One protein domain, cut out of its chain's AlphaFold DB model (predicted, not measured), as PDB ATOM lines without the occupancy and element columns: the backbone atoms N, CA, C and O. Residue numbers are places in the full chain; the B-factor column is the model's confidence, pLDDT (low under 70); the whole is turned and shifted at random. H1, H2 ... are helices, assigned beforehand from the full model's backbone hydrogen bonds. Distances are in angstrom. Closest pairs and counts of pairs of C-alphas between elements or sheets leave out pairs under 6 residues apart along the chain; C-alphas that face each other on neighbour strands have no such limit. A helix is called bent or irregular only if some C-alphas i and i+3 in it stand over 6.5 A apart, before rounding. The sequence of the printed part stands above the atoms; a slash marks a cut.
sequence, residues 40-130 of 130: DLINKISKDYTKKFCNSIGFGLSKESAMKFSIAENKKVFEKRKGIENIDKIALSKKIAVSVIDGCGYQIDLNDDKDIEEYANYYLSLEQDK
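What this domain is: This is residues 40 to 130 of the 130 residues of an uncharacterized protein of bacterium (UniProt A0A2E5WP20). Four helices make a small, mostly crossed cluster: H1 and H3 run side by side, H2 folds back from H1 as a helical hairpin, and H4 crosses H3 at a steep tilt. H3 has a kink near residue 102, and the link of residues 79 to 88 turns back at one end of the long axis. The printed part has 91 residues with four named helices, H1 to H4 in chain order, and no named strand; the class is all helix. It is compact, with a radius of gyration of the C-alphas of 12.2 A and spans of 35 by 26 by 25 A.

Where its parts are: Find C-alpha 40 at (-29.331, -43.116, -35.002); there H1, residues 40 to 58, begins and runs 26.9 A. After a tight link, H2, residues 63 to 78, covers 22.1 A. Look next at C-alpha 89, at (-35.682, -36.154, -45.247), where H3, residues 89 to 108, starts its 24.0 A. It is irregular, with C-alphas 103 and 106 8.3 A apart, and has a kink of 60 degrees near residue 102. H4, residues 113 to 128, runs 23.4 A to C-alpha 128 at (-33.736, -28.803, -52.635).

How they stand to each other: Start at H1, which touches H2, opposite ways at a steep tilt of 39 degrees; the closest C-alphas, of Ser 56 and Ala 66, are 5.2 A apart. H1 also touches H3, the same way at a shallow tilt of 32 degrees, closest at the C-alphas of Ser 46 and Ile 96, 4.8 A. H3 touches H4, opposite ways at a steep tilt of 58 degrees, closest at the C-alphas of Ser 93 and Ala 120, 4.8 A. Residues 67 to 71 of H2 and 123 to 127 of H4 only just touch, with 3 pairs of C-alphas within 8 A, the closest being Lys 68 and Leu 126 at 7.2 A. H1 and H4 are apart. Every O i to N i+4 pair is within hydrogen-bond range in H1 and H4, against 11 of 12 in H2 and 13 of 16 in H3.

The domain as a whole: The C-alphas farthest apart, of Lys 82 and Asp 109, are 35.5 A apart. The printed part has no cut and no long link. Its mean pLDDT is 94.2; look to residues 129 to 130, the last of the chain, for the values under 70.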
ATOM      1  N   ASP A  40     -30.656 -43.507 -35.486       93.75
ATOM      2  CA  ASP A  40     -29.331 -43.116 -35.002       93.75
ATOM      3  C   ASP A  40     -28.627 -42.124 -35.930       93.75
ATOM      4  O   ASP A  40     -27.947 -41.204 -35.462       93.75
ATOM      5  N   LEU A  41     -28.744 -42.318 -37.245       94.81
ATOM      6  CA  LEU A  41     -28.157 -41.422 -38.233       94.81
ATOM      7  C   LEU A  41     -28.859 -40.059 -38.211       94.81
ATOM      8  O   LEU A  41     -28.168 -39.044 -38.110       94.81
ATOM      9  N   ILE A  42     -30.195 -40.035 -38.190       96.25
ATOM     10  CA  ILE A  42     -31.010 -38.817 -38.049       96.25
ATOM     11  C   ILE A  42     -30.601 -38.040 -36.793       96.25
ATOM     12  O   ILE A  42     -30.320 -36.843 -36.865       96.25
ATOM     13  N   ASN A  43     -30.483 -38.718 -35.647       96.81
ATOM     14  CA  ASN A  43     -30.073 -38.092 -34.389       96.81
ATOM     15  C   ASN A  43     -28.666 -37.477 -34.471       96.81
ATOM     16  O   ASN A  43     -28.434 -36.378 -33.963       96.81
ATOM     17  N   LYS A  44     -27.714 -38.163 -35.116       97.31
ATOM     18  CA  LYS A  44     -26.339 -37.662 -35.282       97.31
ATOM     19  C   LYS A  44     -26.281 -36.443 -36.197       97.31
ATOM     20  O   LYS A  44     -25.591 -35.482 -35.863       97.31
ATOM     21  N   ILE A  45     -26.994 -36.491 -37.320       97.50
ATOM     22  CA  ILE A  45     -27.075 -35.393 -38.288       97.50
ATOM     23  C   ILE A  45     -27.714 -34.175 -37.630       97.50
ATOM     24  O   ILE A  45     -27.113 -33.103 -37.641       97.50
ATOM     25  N   SER A  46     -28.872 -34.364 -36.989       98.19
ATOM     26  CA  SER A  46     -29.601 -33.310 -36.283       98.19
ATOM     27  C   SER A  46     -28.739 -32.638 -35.215       98.19
ATOM     28  O   SER A  46     -28.587 -31.420 -35.225       98.19
ATOM     29  N   LYS A  47     -28.064 -33.419 -34.360       98.31
ATOM     30  CA  LYS A  47     -27.194 -32.879 -33.308       98.31
ATOM     31  C   LYS A  47     -26.033 -32.046 -33.858       98.31
ATOM     32  O   LYS A  47     -25.712 -30.992 -33.307       98.31
ATOM     33  N   ASP A  48     -25.366 -32.529 -34.904       98.56
ATOM     34  CA  ASP A  48     -24.253 -31.809 -35.528       98.56
ATOM     35  C   ASP A  48     -24.727 -30.524 -36.223       98.56
ATOM     36  O   ASP A  48     -24.112 -29.470 -36.039       98.56
ATOM     37  N   TYR A  49     -25.850 -30.591 -36.947       98.56
ATOM     38  CA  TYR A  49     -26.487 -29.434 -37.567       98.56
ATOM     39  C   TYR A  49     -26.855 -28.378 -36.517       98.56
ATOM     40  O   TYR A  49     -26.424 -27.233 -36.634       98.56
ATOM     41  N   THR A  50     -27.578 -28.762 -35.457       98.50
ATOM     42  CA  THR A  50     -27.998 -27.852 -34.379       98.50
ATOM     43  C   THR A  50     -26.802 -27.152 -33.753       98.50
ATOM     44  O   THR A  50     -26.826 -25.936 -33.583       98.50
ATOM     45  N   LYS A  51     -25.720 -27.884 -33.458       98.50
ATOM     46  CA  LYS A  51     -24.507 -27.281 -32.896       98.50
ATOM     47  C   LYS A  51     -23.934 -26.205 -33.820       98.50
ATOM     48  O   LYS A  51     -23.561 -25.135 -33.347       98.50
ATOM     49  N   LYS A  52     -23.847 -26.480 -35.124       98.50
ATOM     50  CA  LYS A  52     -23.342 -25.517 -36.115       98.50
ATOM     51  C   LYS A  52     -24.261 -24.307 -36.221       98.50
ATOM     52  O   LYS A  52     -23.773 -23.188 -36.108       98.50
ATOM     53  N   PHE A  53     -25.567 -24.536 -36.322       98.50
ATOM     54  CA  PHE A  53     -26.565 -23.481 -36.442       98.50
ATOM     55  C   PHE A  53     -26.558 -22.562 -35.221       98.50
ATOM     56  O   PHE A  53     -26.381 -21.357 -35.366       98.50
ATOM     57  N   CYS A  54     -26.648 -23.122 -34.016       98.25
ATOM     58  CA  CYS A  54     -26.658 -22.334 -32.788       98.25
ATOM     59  C   CYS A  54     -25.343 -21.577 -32.564       98.25
ATOM     60  O   CYS A  54     -25.367 -20.427 -32.134       98.25
ATOM     61  N   ASN A  55     -24.196 -22.164 -32.924       98.31
ATOM     62  CA  ASN A  55     -22.926 -21.440 -32.896       98.31
ATOM     63  C   ASN A  55     -22.908 -20.282 -33.903       98.31
ATOM     64  O   ASN A  55     -22.468 -19.189 -33.567       98.31
ATOM     65  N   SER A  56     -23.402 -20.498 -35.124       98.31
ATOM     66  CA  SER A  56     -23.524 -19.459 -36.151       98.31
ATOM     67  C   SER A  56     -24.413 -18.299 -35.706       98.31
ATOM     68  O   SER A  56     -24.032 -17.144 -35.894       98.31
ATOM     69  N   ILE A  57     -25.551 -18.594 -35.073       97.94
ATOM     70  CA  ILE A  57     -26.408 -17.589 -34.432       97.94
ATOM     71  C   ILE A  57     -25.637 -16.842 -33.336       97.94
ATOM     72  O   ILE A  57     -25.639 -15.615 -33.319       97.94
ATOM     73  N   GLY A  58     -24.913 -17.556 -32.466       97.12
ATOM     74  CA  GLY A  58     -24.076 -16.951 -31.423       97.12
ATOM     75  C   GLY A  58     -22.957 -16.045 -31.959       97.12
ATOM     76  O   GLY A  58     -22.569 -15.092 -31.290       97.12
ATOM     77  N   PHE A  59     -22.475 -16.293 -33.180       97.06
ATOM     78  CA  PHE A  59     -21.535 -15.417 -33.891       97.06
ATOM     79  C   PHE A  59     -22.200 -14.223 -34.599       97.06
ATOM     80  O   PHE A  59     -21.503 -13.429 -35.228       97.06
ATOM     81  N   GLY A  60     -23.523 -14.078 -34.508       96.75
ATOM     82  CA  GLY A  60     -24.267 -12.960 -35.087       96.75
ATOM     83  C   GLY A  60     -24.651 -13.141 -36.558       96.75
ATOM     84  O   GLY A  60     -24.989 -12.160 -37.220       96.75
ATOM     85  N   LEU A  61     -24.605 -14.365 -37.097       97.62
ATOM     86  CA  LEU A  61     -25.158 -14.628 -38.428       97.62
ATOM     87  C   LEU A  61     -26.689 -14.543 -38.406       97.62
ATOM     88  O   LEU A  61     -27.337 -14.912 -37.429       97.62
ATOM     89  N   SER A  62     -27.276 -14.101 -39.522       96.06
ATOM     90  CA  SER A  62     -28.729 -14.140 -39.708       96.06
ATOM     91  C   SER A  62     -29.245 -15.585 -39.724       96.06
ATOM     92  O   SER A  62     -28.495 -16.511 -40.040       96.06
ATOM     93  N   LYS A  63     -30.545 -15.781 -39.449       94.88
ATOM     94  CA  LYS A  63     -31.190 -17.108 -39.486       94.88
ATOM     95  C   LYS A  63     -30.935 -17.837 -40.812       94.88
ATOM     96  O   LYS A  63     -30.499 -18.986 -40.813       94.88
ATOM     97  N   GLU A  64     -31.129 -17.147 -41.934       95.19
ATOM     98  CA  GLU A  64     -30.898 -17.699 -43.273       95.19
ATOM     99  C   GLU A  64     -29.421 -18.052 -43.513       95.19
ATOM    100  O   GLU A  64     -29.110 -19.149 -43.982       95.19
ATOM    101  N   SER A  65     -28.488 -17.155 -43.174       96.62
ATOM    102  CA  SER A  65     -27.055 -17.417 -43.354       96.62
ATOM    103  C   SER A  65     -26.570 -18.565 -42.468       96.62
ATOM    104  O   SER A  65     -25.815 -19.417 -42.939       96.62
ATOM    105  N   ALA A  66     -27.030 -18.627 -41.217       97.75
ATOM    106  CA  ALA A  66     -26.731 -19.711 -40.289       97.75
ATOM    107  C   ALA A  66     -27.268 -21.055 -40.798       97.75
ATOM    108  O   ALA A  66     -26.552 -22.056 -40.733       97.75
ATOM    109  N   MET A  67     -28.481 -21.083 -41.358       97.31
ATOM    110  CA  MET A  67     -29.071 -22.287 -41.946       97.31
ATOM    111  C   MET A  67     -28.267 -22.759 -43.163       97.31
ATOM    112  O   MET A  67     -27.787 -23.890 -43.173       97.31
ATOM    113  N   LYS A  68     -28.002 -21.883 -44.144       97.31
ATOM    114  CA  LYS A  68     -27.201 -22.229 -45.336       97.31
ATOM    115  C   LYS A  68     -25.801 -22.729 -44.978       97.31
ATOM    116  O   LYS A  68     -25.333 -23.713 -45.555       97.31
ATOM    117  N   PHE A  69     -25.140 -22.065 -44.028       97.50
ATOM    118  CA  PHE A  69     -23.834 -22.481 -43.519       97.50
ATOM    119  C   PHE A  69     -23.906 -23.869 -42.875       97.50
ATOM    120  O   PHE A  69     -23.130 -24.758 -43.222       97.50
ATOM    121  N   SER A  70     -24.872 -24.074 -41.983       98.19
ATOM    122  CA  SER A  70     -24.999 -25.315 -41.218       98.19
ATOM    123  C   SER A  70     -25.380 -26.497 -42.097       98.19
ATOM    124  O   SER A  70     -24.800 -27.562 -41.918       98.19
ATOM    125  N   ILE A  71     -26.258 -26.312 -43.090       97.19
ATOM    126  CA  ILE A  71     -26.570 -27.327 -44.111       97.19
ATOM    127  C   ILE A  71     -25.284 -27.737 -44.838       97.19
ATOM    128  O   ILE A  71     -24.950 -28.919 -44.907       97.19
ATOM    129  N   ALA A  72     -24.520 -26.764 -45.343       96.44
ATOM    130  CA  ALA A  72     -23.306 -27.042 -46.107       96.44
ATOM    131  C   ALA A  72     -22.244 -27.777 -45.272       96.44
ATOM    132  O   ALA A  72     -21.657 -28.758 -45.730       96.44
ATOM    133  N   GLU A  73     -22.008 -27.325 -44.041       97.56
ATOM    134  CA  GLU A  73     -21.029 -27.932 -43.140       97.56
ATOM    135  C   GLU A  73     -21.485 -29.283 -42.587       97.56
ATOM    136  O   GLU A  73     -20.659 -30.153 -42.313       97.56
ATOM    137  N   ASN A  74     -22.783 -29.488 -42.386       96.75
ATOM    138  CA  ASN A  74     -23.330 -30.777 -41.985       96.75
ATOM    139  C   ASN A  74     -23.214 -31.791 -43.135       96.75
ATOM    140  O   ASN A  74     -22.646 -32.865 -42.935       96.75
ATOM    141  N   LYS A  75     -23.585 -31.413 -44.366       94.75
ATOM    142  CA  LYS A  75     -23.440 -32.259 -45.562       94.75
ATOM    143  C   LYS A  75     -22.015 -32.791 -45.724       94.75
ATOM    144  O   LYS A  75     -21.842 -33.997 -45.852       94.75
ATOM    145  N   LYS A  76     -20.987 -31.944 -45.598       95.94
ATOM    146  CA  LYS A  76     -19.569 -32.370 -45.670       95.94
ATOM    147  C   LYS A  76     -19.199 -33.468 -44.663       95.94
ATOM    148  O   LYS A  76     -18.354 -34.309 -44.951       95.94
ATOM    149  N   VAL A  77     -19.810 -33.467 -43.475       96.44
ATOM    150  CA  VAL A  77     -19.543 -34.472 -42.431       96.44
ATOM    151  C   VAL A  77     -20.222 -35.806 -42.745       96.44
ATOM    152  O   VAL A  77     -19.668 -36.865 -42.433       96.44
ATOM    153  N   PHE A  78     -21.413 -35.774 -43.349       95.44
ATOM    154  CA  PHE A  78     -22.255 -36.959 -43.512       95.44
ATOM    155  C   PHE A  78     -22.353 -37.492 -44.950       95.44
ATOM    156  O   PHE A  78     -22.809 -38.617 -45.117       95.44
ATOM    157  N   GLU A  79     -21.850 -36.786 -45.969       93.19
ATOM    158  CA  GLU A  79     -21.984 -37.170 -47.389       93.19
ATOM    159  C   GLU A  79     -21.443 -38.575 -47.717       93.19
ATOM    160  O   GLU A  79     -21.938 -39.230 -48.626       93.19
ATOM    161  N   LYS A  80     -20.437 -39.061 -46.972       92.50
ATOM    162  CA  LYS A  80     -19.824 -40.393 -47.170       92.50
ATOM    163  C   LYS A  80     -20.340 -41.448 -46.190       92.50
ATOM    164  O   LYS A  80     -19.787 -42.549 -46.114       92.50
ATOM    165  N   ARG A  81     -21.332 -41.117 -45.360       92.75
ATOM    166  CA  ARG A  81     -21.893 -42.053 -44.380       92.75
ATOM    167  C   ARG A  81     -22.816 -43.032 -45.089       92.75
ATOM    168  O   ARG A  81     -23.629 -42.644 -45.912       92.75
ATOM    169  N   LYS A  82     -22.702 -44.313 -44.738       91.62
ATOM    170  CA  LYS A  82     -23.580 -45.356 -45.281       91.62
ATOM    171  C   LYS A  82     -25.033 -45.085 -44.885       91.62
ATOM    172  O   LYS A  82     -25.283 -44.853 -43.701       91.62
ATOM    173  N   GLY A  83     -25.954 -45.188 -45.841       86.94
ATOM    174  CA  GLY A  83     -27.389 -45.032 -45.611       86.94
ATOM    175  C   GLY A  83     -27.874 -43.583 -45.597       86.94
ATOM    176  O   GLY A  83     -29.052 -43.361 -45.340       86.94
ATOM    177  N   ILE A  84     -27.005 -42.605 -45.882       89.56
ATOM    178  CA  ILE A  84     -27.398 -41.191 -45.982       89.56
ATOM    179  C   ILE A  84     -28.373 -40.958 -47.141       89.56
ATOM    180  O   ILE A  84     -29.272 -40.131 -47.049       89.56
ATOM    181  N   GLU A  85     -28.220 -41.729 -48.214       89.50
ATOM    182  CA  GLU A  85     -29.042 -41.683 -49.417       89.50
ATOM    183  C   GLU A  85     -30.476 -42.184 -49.202       89.50
ATOM    184  O   GLU A  85     -31.364 -41.813 -49.965       89.50
ATOM    185  N   ASN A  86     -30.702 -42.991 -48.161       89.50
ATOM    186  CA  ASN A  86     -32.000 -43.602 -47.857       89.50
ATOM    187  C   ASN A  86     -32.710 -42.934 -46.674       89.50
ATOM    188  O   ASN A  86     -33.718 -43.456 -46.212       89.50
ATOM    189  N   ILE A  87     -32.168 -41.833 -46.150       91.50
ATOM    190  CA  ILE A  87     -32.720 -41.188 -44.962       91.50
ATOM    191  C   ILE A  87     -34.058 -40.516 -45.288       91.50
ATOM    192  O   ILE A  87     -34.178 -39.816 -46.300       91.50
ATOM    193  N   ASP A  88     -35.054 -40.669 -44.415       94.00
ATOM    194  CA  ASP A  88     -36.275 -39.873 -44.509       94.00
ATOM    195  C   ASP A  88     -35.961 -38.393 -44.229       94.00
ATOM    196  O   ASP A  88     -35.739 -37.957 -43.092       94.00
ATOM    197  N   LYS A  89     -35.954 -37.594 -45.300       94.00
ATOM    198  CA  LYS A  89     -35.682 -36.154 -45.247       94.00
ATOM    199  C   LYS A  89     -36.707 -35.387 -44.410       94.00
ATOM    200  O   LYS A  89     -36.338 -34.398 -43.781       94.00
ATOM    201  N   ILE A  90     -37.966 -35.826 -44.389       95.31
ATOM    202  CA  ILE A  90     -39.037 -35.180 -43.620       95.31
ATOM    203  C   ILE A  90     -38.847 -35.478 -42.133       95.31
ATOM    204  O   ILE A  90     -38.931 -34.573 -41.302       95.31
ATOM    205  N   ALA A  91     -38.556 -36.733 -41.780       95.94
ATOM    206  CA  ALA A  91     -38.238 -37.091 -40.399       95.94
ATOM    207  C   ALA A  91     -36.989 -36.344 -39.903       95.94
ATOM    208  O   ALA A  91     -36.975 -35.813 -38.788       95.94
ATOM    209  N   LEU A  92     -35.963 -36.235 -40.754       96.75
ATOM    210  CA  LEU A  92     -34.751 -35.481 -40.454       96.75
ATOM    211  C   LEU A  92     -35.030 -33.989 -40.223       96.75
ATOM    212  O   LEU A  92     -34.560 -33.447 -39.220       96.75
ATOM    213  N   SER A  93     -35.782 -33.322 -41.106       97.62
ATOM    214  CA  SER A  93     -36.046 -31.881 -40.984       97.62
ATOM    215  C   SER A  93     -36.841 -31.549 -39.722       97.62
ATOM    216  O   SER A  93     -36.490 -30.611 -39.008       97.62
ATOM    217  N   LYS A  94     -37.838 -32.374 -39.375       97.50
ATOM    218  CA  LYS A  94     -38.586 -32.251 -38.115       97.50
ATOM    219  C   LYS A  94     -37.680 -32.431 -36.903       97.50
ATOM    220  O   LYS A  94     -37.732 -31.632 -35.971       97.50
ATOM    221  N   LYS A  95     -36.808 -33.447 -36.918       97.81
ATOM    222  CA  LYS A  95     -35.860 -33.671 -35.819       97.81
ATOM    223  C   LYS A  95     -34.884 -32.504 -35.665       97.81
ATOM    224  O   LYS A  95     -34.568 -32.117 -34.543       97.81
ATOM    225  N   ILE A  96     -34.403 -31.949 -36.776       98.12
ATOM    226  CA  ILE A  96     -33.576 -30.739 -36.800       98.12
ATOM    227  C   ILE A  96     -34.327 -29.553 -36.194       98.12
ATOM    228  O   ILE A  96     -33.769 -28.907 -35.312       98.12
ATOM    229  N   ALA A  97     -35.563 -29.293 -36.620       97.94
ATOM    230  CA  ALA A  97     -36.355 -28.162 -36.144       97.94
ATOM    231  C   ALA A  97     -36.548 -28.206 -34.623       97.94
ATOM    232  O   ALA A  97     -36.183 -27.252 -33.940       97.94
ATOM    233  N   VAL A  98     -36.992 -29.350 -34.089       97.56
ATOM    234  CA  VAL A  98     -37.123 -29.563 -32.636       97.56
ATOM    235  C   VAL A  98     -35.787 -29.327 -31.928       97.56
ATOM    236  O   VAL A  98     -35.705 -28.533 -31.003       97.56
ATOM    237  N   SER A  99     -34.707 -29.951 -32.411       97.69
ATOM    238  CA  SER A  99     -33.381 -29.833 -31.793       97.69
ATOM    239  C   SER A  99     -32.835 -28.396 -31.818       97.69
ATOM    240  O   SER A  99     -32.142 -27.979 -30.892       97.69
ATOM    241  N   VAL A 100     -33.126 -27.617 -32.864       98.00
ATOM    242  CA  VAL A 100     -32.756 -26.195 -32.944       98.00
ATOM    243  C   VAL A 100     -33.562 -25.354 -31.972       98.00
ATOM    244  O   VAL A 100     -32.969 -24.537 -31.271       98.00
ATOM    245  N   ILE A 101     -34.877 -25.551 -31.923       96.50
ATOM    246  CA  ILE A 101     -35.763 -24.791 -31.042       96.50
ATOM    247  C   ILE A 101     -35.399 -25.058 -29.577       96.50
ATOM    248  O   ILE A 101     -35.147 -24.109 -28.834       96.50
ATOM    249  N   ASP A 102     -35.192 -26.325 -29.212       95.75
ATOM    250  CA  ASP A 102     -34.719 -26.727 -27.882       95.75
ATOM    251  C   ASP A 102     -33.304 -26.206 -27.568       95.75
ATOM    252  O   ASP A 102     -32.973 -25.915 -26.417       95.75
ATOM    253  N   GLY A 103     -32.433 -26.129 -28.578       96.06
ATOM    254  CA  GLY A 103     -31.022 -25.785 -28.399       96.06
ATOM    255  C   GLY A 103     -30.752 -24.284 -28.302       96.06
ATOM    256  O   GLY A 103     -29.973 -23.847 -27.454       96.06
ATOM    257  N   CYS A 104     -31.348 -23.497 -29.196       96.50
ATOM    258  CA  CYS A 104     -31.144 -22.053 -29.266       96.50
ATOM    259  C   CYS A 104     -32.343 -21.261 -29.823       96.50
ATOM    260  O   CYS A 104     -32.157 -20.127 -30.264       96.50
ATOM    261  N   GLY A 105     -33.552 -21.834 -29.838       95.19
ATOM    262  CA  GLY A 105     -34.745 -21.185 -30.393       95.19
ATOM    263  C   GLY A 105     -35.136 -19.906 -29.660       95.19
ATOM    264  O   GLY A 105     -35.401 -18.888 -30.296       95.19
ATOM    265  N   TYR A 106     -35.055 -19.910 -28.326       92.00
ATOM    266  CA  TYR A 106     -35.390 -18.749 -27.492       92.00
ATOM    267  C   TYR A 106     -34.605 -17.481 -27.875       92.00
ATOM    268  O   TYR A 106     -35.153 -16.385 -27.901       92.00
ATOM    269  N   GLN A 107     -33.322 -17.616 -28.221       89.62
ATOM    270  CA  GLN A 107     -32.457 -16.496 -28.604       89.62
ATOM    271  C   GLN A 107     -32.848 -15.862 -29.948       89.62
ATOM    272  O   GLN A 107     -32.374 -14.773 -30.268       89.62
ATOM    273  N   ILE A 108     -33.666 -16.549 -30.748       90.62
ATOM    274  CA  ILE A 108     -34.062 -16.142 -32.102       90.62
ATOM    275  C   ILE A 108     -35.580 -16.118 -32.304       90.62
ATOM    276  O   ILE A 108     -36.026 -16.089 -33.459       90.62
ATOM    277  N   ASP A 109     -36.323 -16.094 -31.193       92.75
ATOM    278  CA  ASP A 109     -37.787 -16.033 -31.147       92.75
ATOM    279  C   ASP A 109     -38.428 -17.181 -31.945       92.75
ATOM    280  O   ASP A 109     -39.222 -16.961 -32.857       92.75
ATOM    281  N   LEU A 110     -37.954 -18.408 -31.681       91.88
ATOM    282  CA  LEU A 110     -38.577 -19.656 -32.123       91.88
ATOM    283  C   LEU A 110     -38.900 -20.506 -30.890       91.88
ATOM    284  O   LEU A 110     -37.985 -20.982 -30.209       91.88
ATOM    285  N   ASN A 111     -40.180 -20.676 -30.585       90.38
ATOM    286  CA  ASN A 111     -40.632 -21.170 -29.284       90.38
ATOM    287  C   ASN A 111     -41.993 -21.881 -29.324       90.38
ATOM    288  O   ASN A 111     -42.346 -22.513 -28.328       90.38
ATOM    289  N   ASP A 112     -42.701 -21.860 -30.455       89.06
ATOM    290  CA  ASP A 112     -44.022 -22.471 -30.586       89.06
ATOM    291  C   ASP A 112     -44.028 -23.640 -31.588       89.06
ATOM    292  O   ASP A 112     -43.163 -23.766 -32.457       89.06
ATOM    293  N   ASP A 113     -45.059 -24.489 -31.527       88.31
ATOM    294  CA  ASP A 113     -45.210 -25.635 -32.440       88.31
ATOM    295  C   ASP A 113     -45.246 -25.219 -33.921       88.31
ATOM    296  O   ASP A 113     -44.760 -25.936 -34.799       88.31
ATOM    297  N   LYS A 114     -45.789 -24.029 -34.206       92.06
ATOM    298  CA  LYS A 114     -45.802 -23.453 -35.554       92.06
ATOM    299  C   LYS A 114     -44.382 -23.196 -36.070       92.06
ATOM    300  O   LYS A 114     -44.115 -23.422 -37.251       92.06
ATOM    301  N   ASP A 115     -43.471 -22.780 -35.193       92.50
ATOM    302  CA  ASP A 115     -42.079 -22.510 -35.553       92.50
ATOM    303  C   ASP A 115     -41.342 -23.797 -35.924       92.50
ATOM    304  O   ASP A 115     -40.490 -23.785 -36.811       92.50
ATOM    305  N   ILE A 116     -41.696 -24.927 -35.296       93.69
ATOM    306  CA  ILE A 116     -41.148 -26.244 -35.650       93.69
ATOM    307  C   ILE A 116     -41.486 -26.571 -37.108       93.69
ATOM    308  O   ILE A 116     -40.611 -26.978 -37.877       93.69
ATOM    309  N   GLU A 117     -42.749 -26.397 -37.497       95.44
ATOM    310  CA  GLU A 117     -43.207 -26.697 -38.852       95.44
ATOM    311  C   GLU A 117     -42.605 -25.735 -39.886       95.44
ATOM    312  O   GLU A 117     -42.083 -26.176 -40.913       95.44
ATOM    313  N   GLU A 118     -42.610 -24.432 -39.600       95.81
ATOM    314  CA  GLU A 118     -42.038 -23.415 -40.484       95.81
ATOM    315  C   GLU A 118     -40.532 -23.630 -40.692       95.81
ATOM    316  O   GLU A 118     -40.053 -23.646 -41.830       95.81
ATOM    317  N   TYR A 119     -39.789 -23.894 -39.614       97.00
ATOM    318  CA  TYR A 119     -38.357 -24.173 -39.686       97.00
ATOM    319  C   TYR A 119     -38.065 -25.442 -40.493       97.00
ATOM    320  O   TYR A 119     -37.168 -25.441 -41.340       97.00
ATOM    321  N   ALA A 120     -38.809 -26.526 -40.252       97.25
ATOM    322  CA  ALA A 120     -38.623 -27.789 -40.964       97.25
ATOM    323  C   ALA A 120     -38.871 -27.634 -42.474       97.25
ATOM    324  O   ALA A 120     -38.105 -28.164 -43.283       97.25
ATOM    325  N   ASN A 121     -39.904 -26.879 -42.855       96.75
ATOM    326  CA  ASN A 121     -40.221 -26.604 -44.255       96.75
ATOM    327  C   ASN A 121     -39.153 -25.727 -44.920       96.75
ATOM    328  O   ASN A 121     -38.722 -26.027 -46.034       96.75
ATOM    329  N   TYR A 122     -38.671 -24.692 -44.227       96.38
ATOM    330  CA  TYR A 122     -37.625 -23.820 -44.761       96.38
ATOM    331  C   TYR A 122     -36.273 -24.536 -44.908       96.38
ATOM    332  O   TYR A 122     -35.569 -24.367 -45.905       96.38
ATOM    333  N   TYR A 123     -35.934 -25.413 -43.961       96.31
ATOM    334  CA  TYR A 123     -34.783 -26.305 -44.093       96.31
ATOM    335  C   TYR A 123     -34.885 -27.161 -45.367       96.31
ATOM    336  O   TYR A 123     -33.929 -27.237 -46.143       96.31
ATOM    337  N   LEU A 124     -36.050 -27.776 -45.608       95.75
ATOM    338  CA  LEU A 124     -36.275 -28.627 -46.779       95.75
ATOM    339  C   LEU A 124     -36.170 -27.856 -48.097       95.75
ATOM    340  O   LEU A 124     -35.597 -28.391 -49.043       95.75
ATOM    341  N   SER A 125     -36.678 -26.621 -48.170       94.94
ATOM    342  CA  SER A 125     -36.566 -25.823 -49.397       94.94
ATOM    343  C   SER A 125     -35.108 -25.513 -49.740       94.94
ATOM    344  O   SER A 125     -34.699 -25.663 -50.886       94.94
ATOM    345  N   LEU A 126     -34.282 -25.176 -48.744       92.06
ATOM    346  CA  LEU A 126     -32.862 -24.880 -48.972       92.06
ATOM    347  C   LEU A 126     -32.021 -26.116 -49.322       92.06
ATOM    348  O   LEU A 126     -30.987 -25.989 -49.980       92.06
ATOM    349  N   GLU A 127     -32.434 -27.301 -48.874       85.44
ATOM    350  CA  GLU A 127     -31.832 -28.580 -49.269       85.44
ATOM    351  C   GLU A 127     -32.156 -28.967 -50.722       85.44
ATOM    352  O   GLU A 127     -31.381 -29.701 -51.329       85.44
ATOM    353  N   GLN A 128     -33.286 -28.502 -51.268       77.69
ATOM    354  CA  GLN A 128     -33.736 -28.803 -52.635       77.69
ATOM    355  C   GLN A 128     -33.163 -27.847 -53.691       77.69
ATOM    356  O   GLN A 128     -33.048 -28.231 -54.852       77.69
ATOM    357  N   ASP A 129     -32.753 -26.640 -53.297       60.09
ATOM    358  CA  ASP A 129     -32.162 -25.623 -54.183       60.09
ATOM    359  C   ASP A 129     -30.708 -25.938 -54.637       60.09
ATOM    360  O   ASP A 129     -29.997 -25.054 -55.126       60.09
ATOM    361  N   LYS A 130     -30.223 -27.180 -54.476       49.50
ATOM    362  CA  LYS A 130     -28.865 -27.634 -54.839       49.50
ATOM    363  C   LYS A 130     -28.837 -29.070 -55.350       49.50
ATOM    364  O   LYS A 130     -27.954 -29.346 -56.193       49.50
TER     365      LYS A 130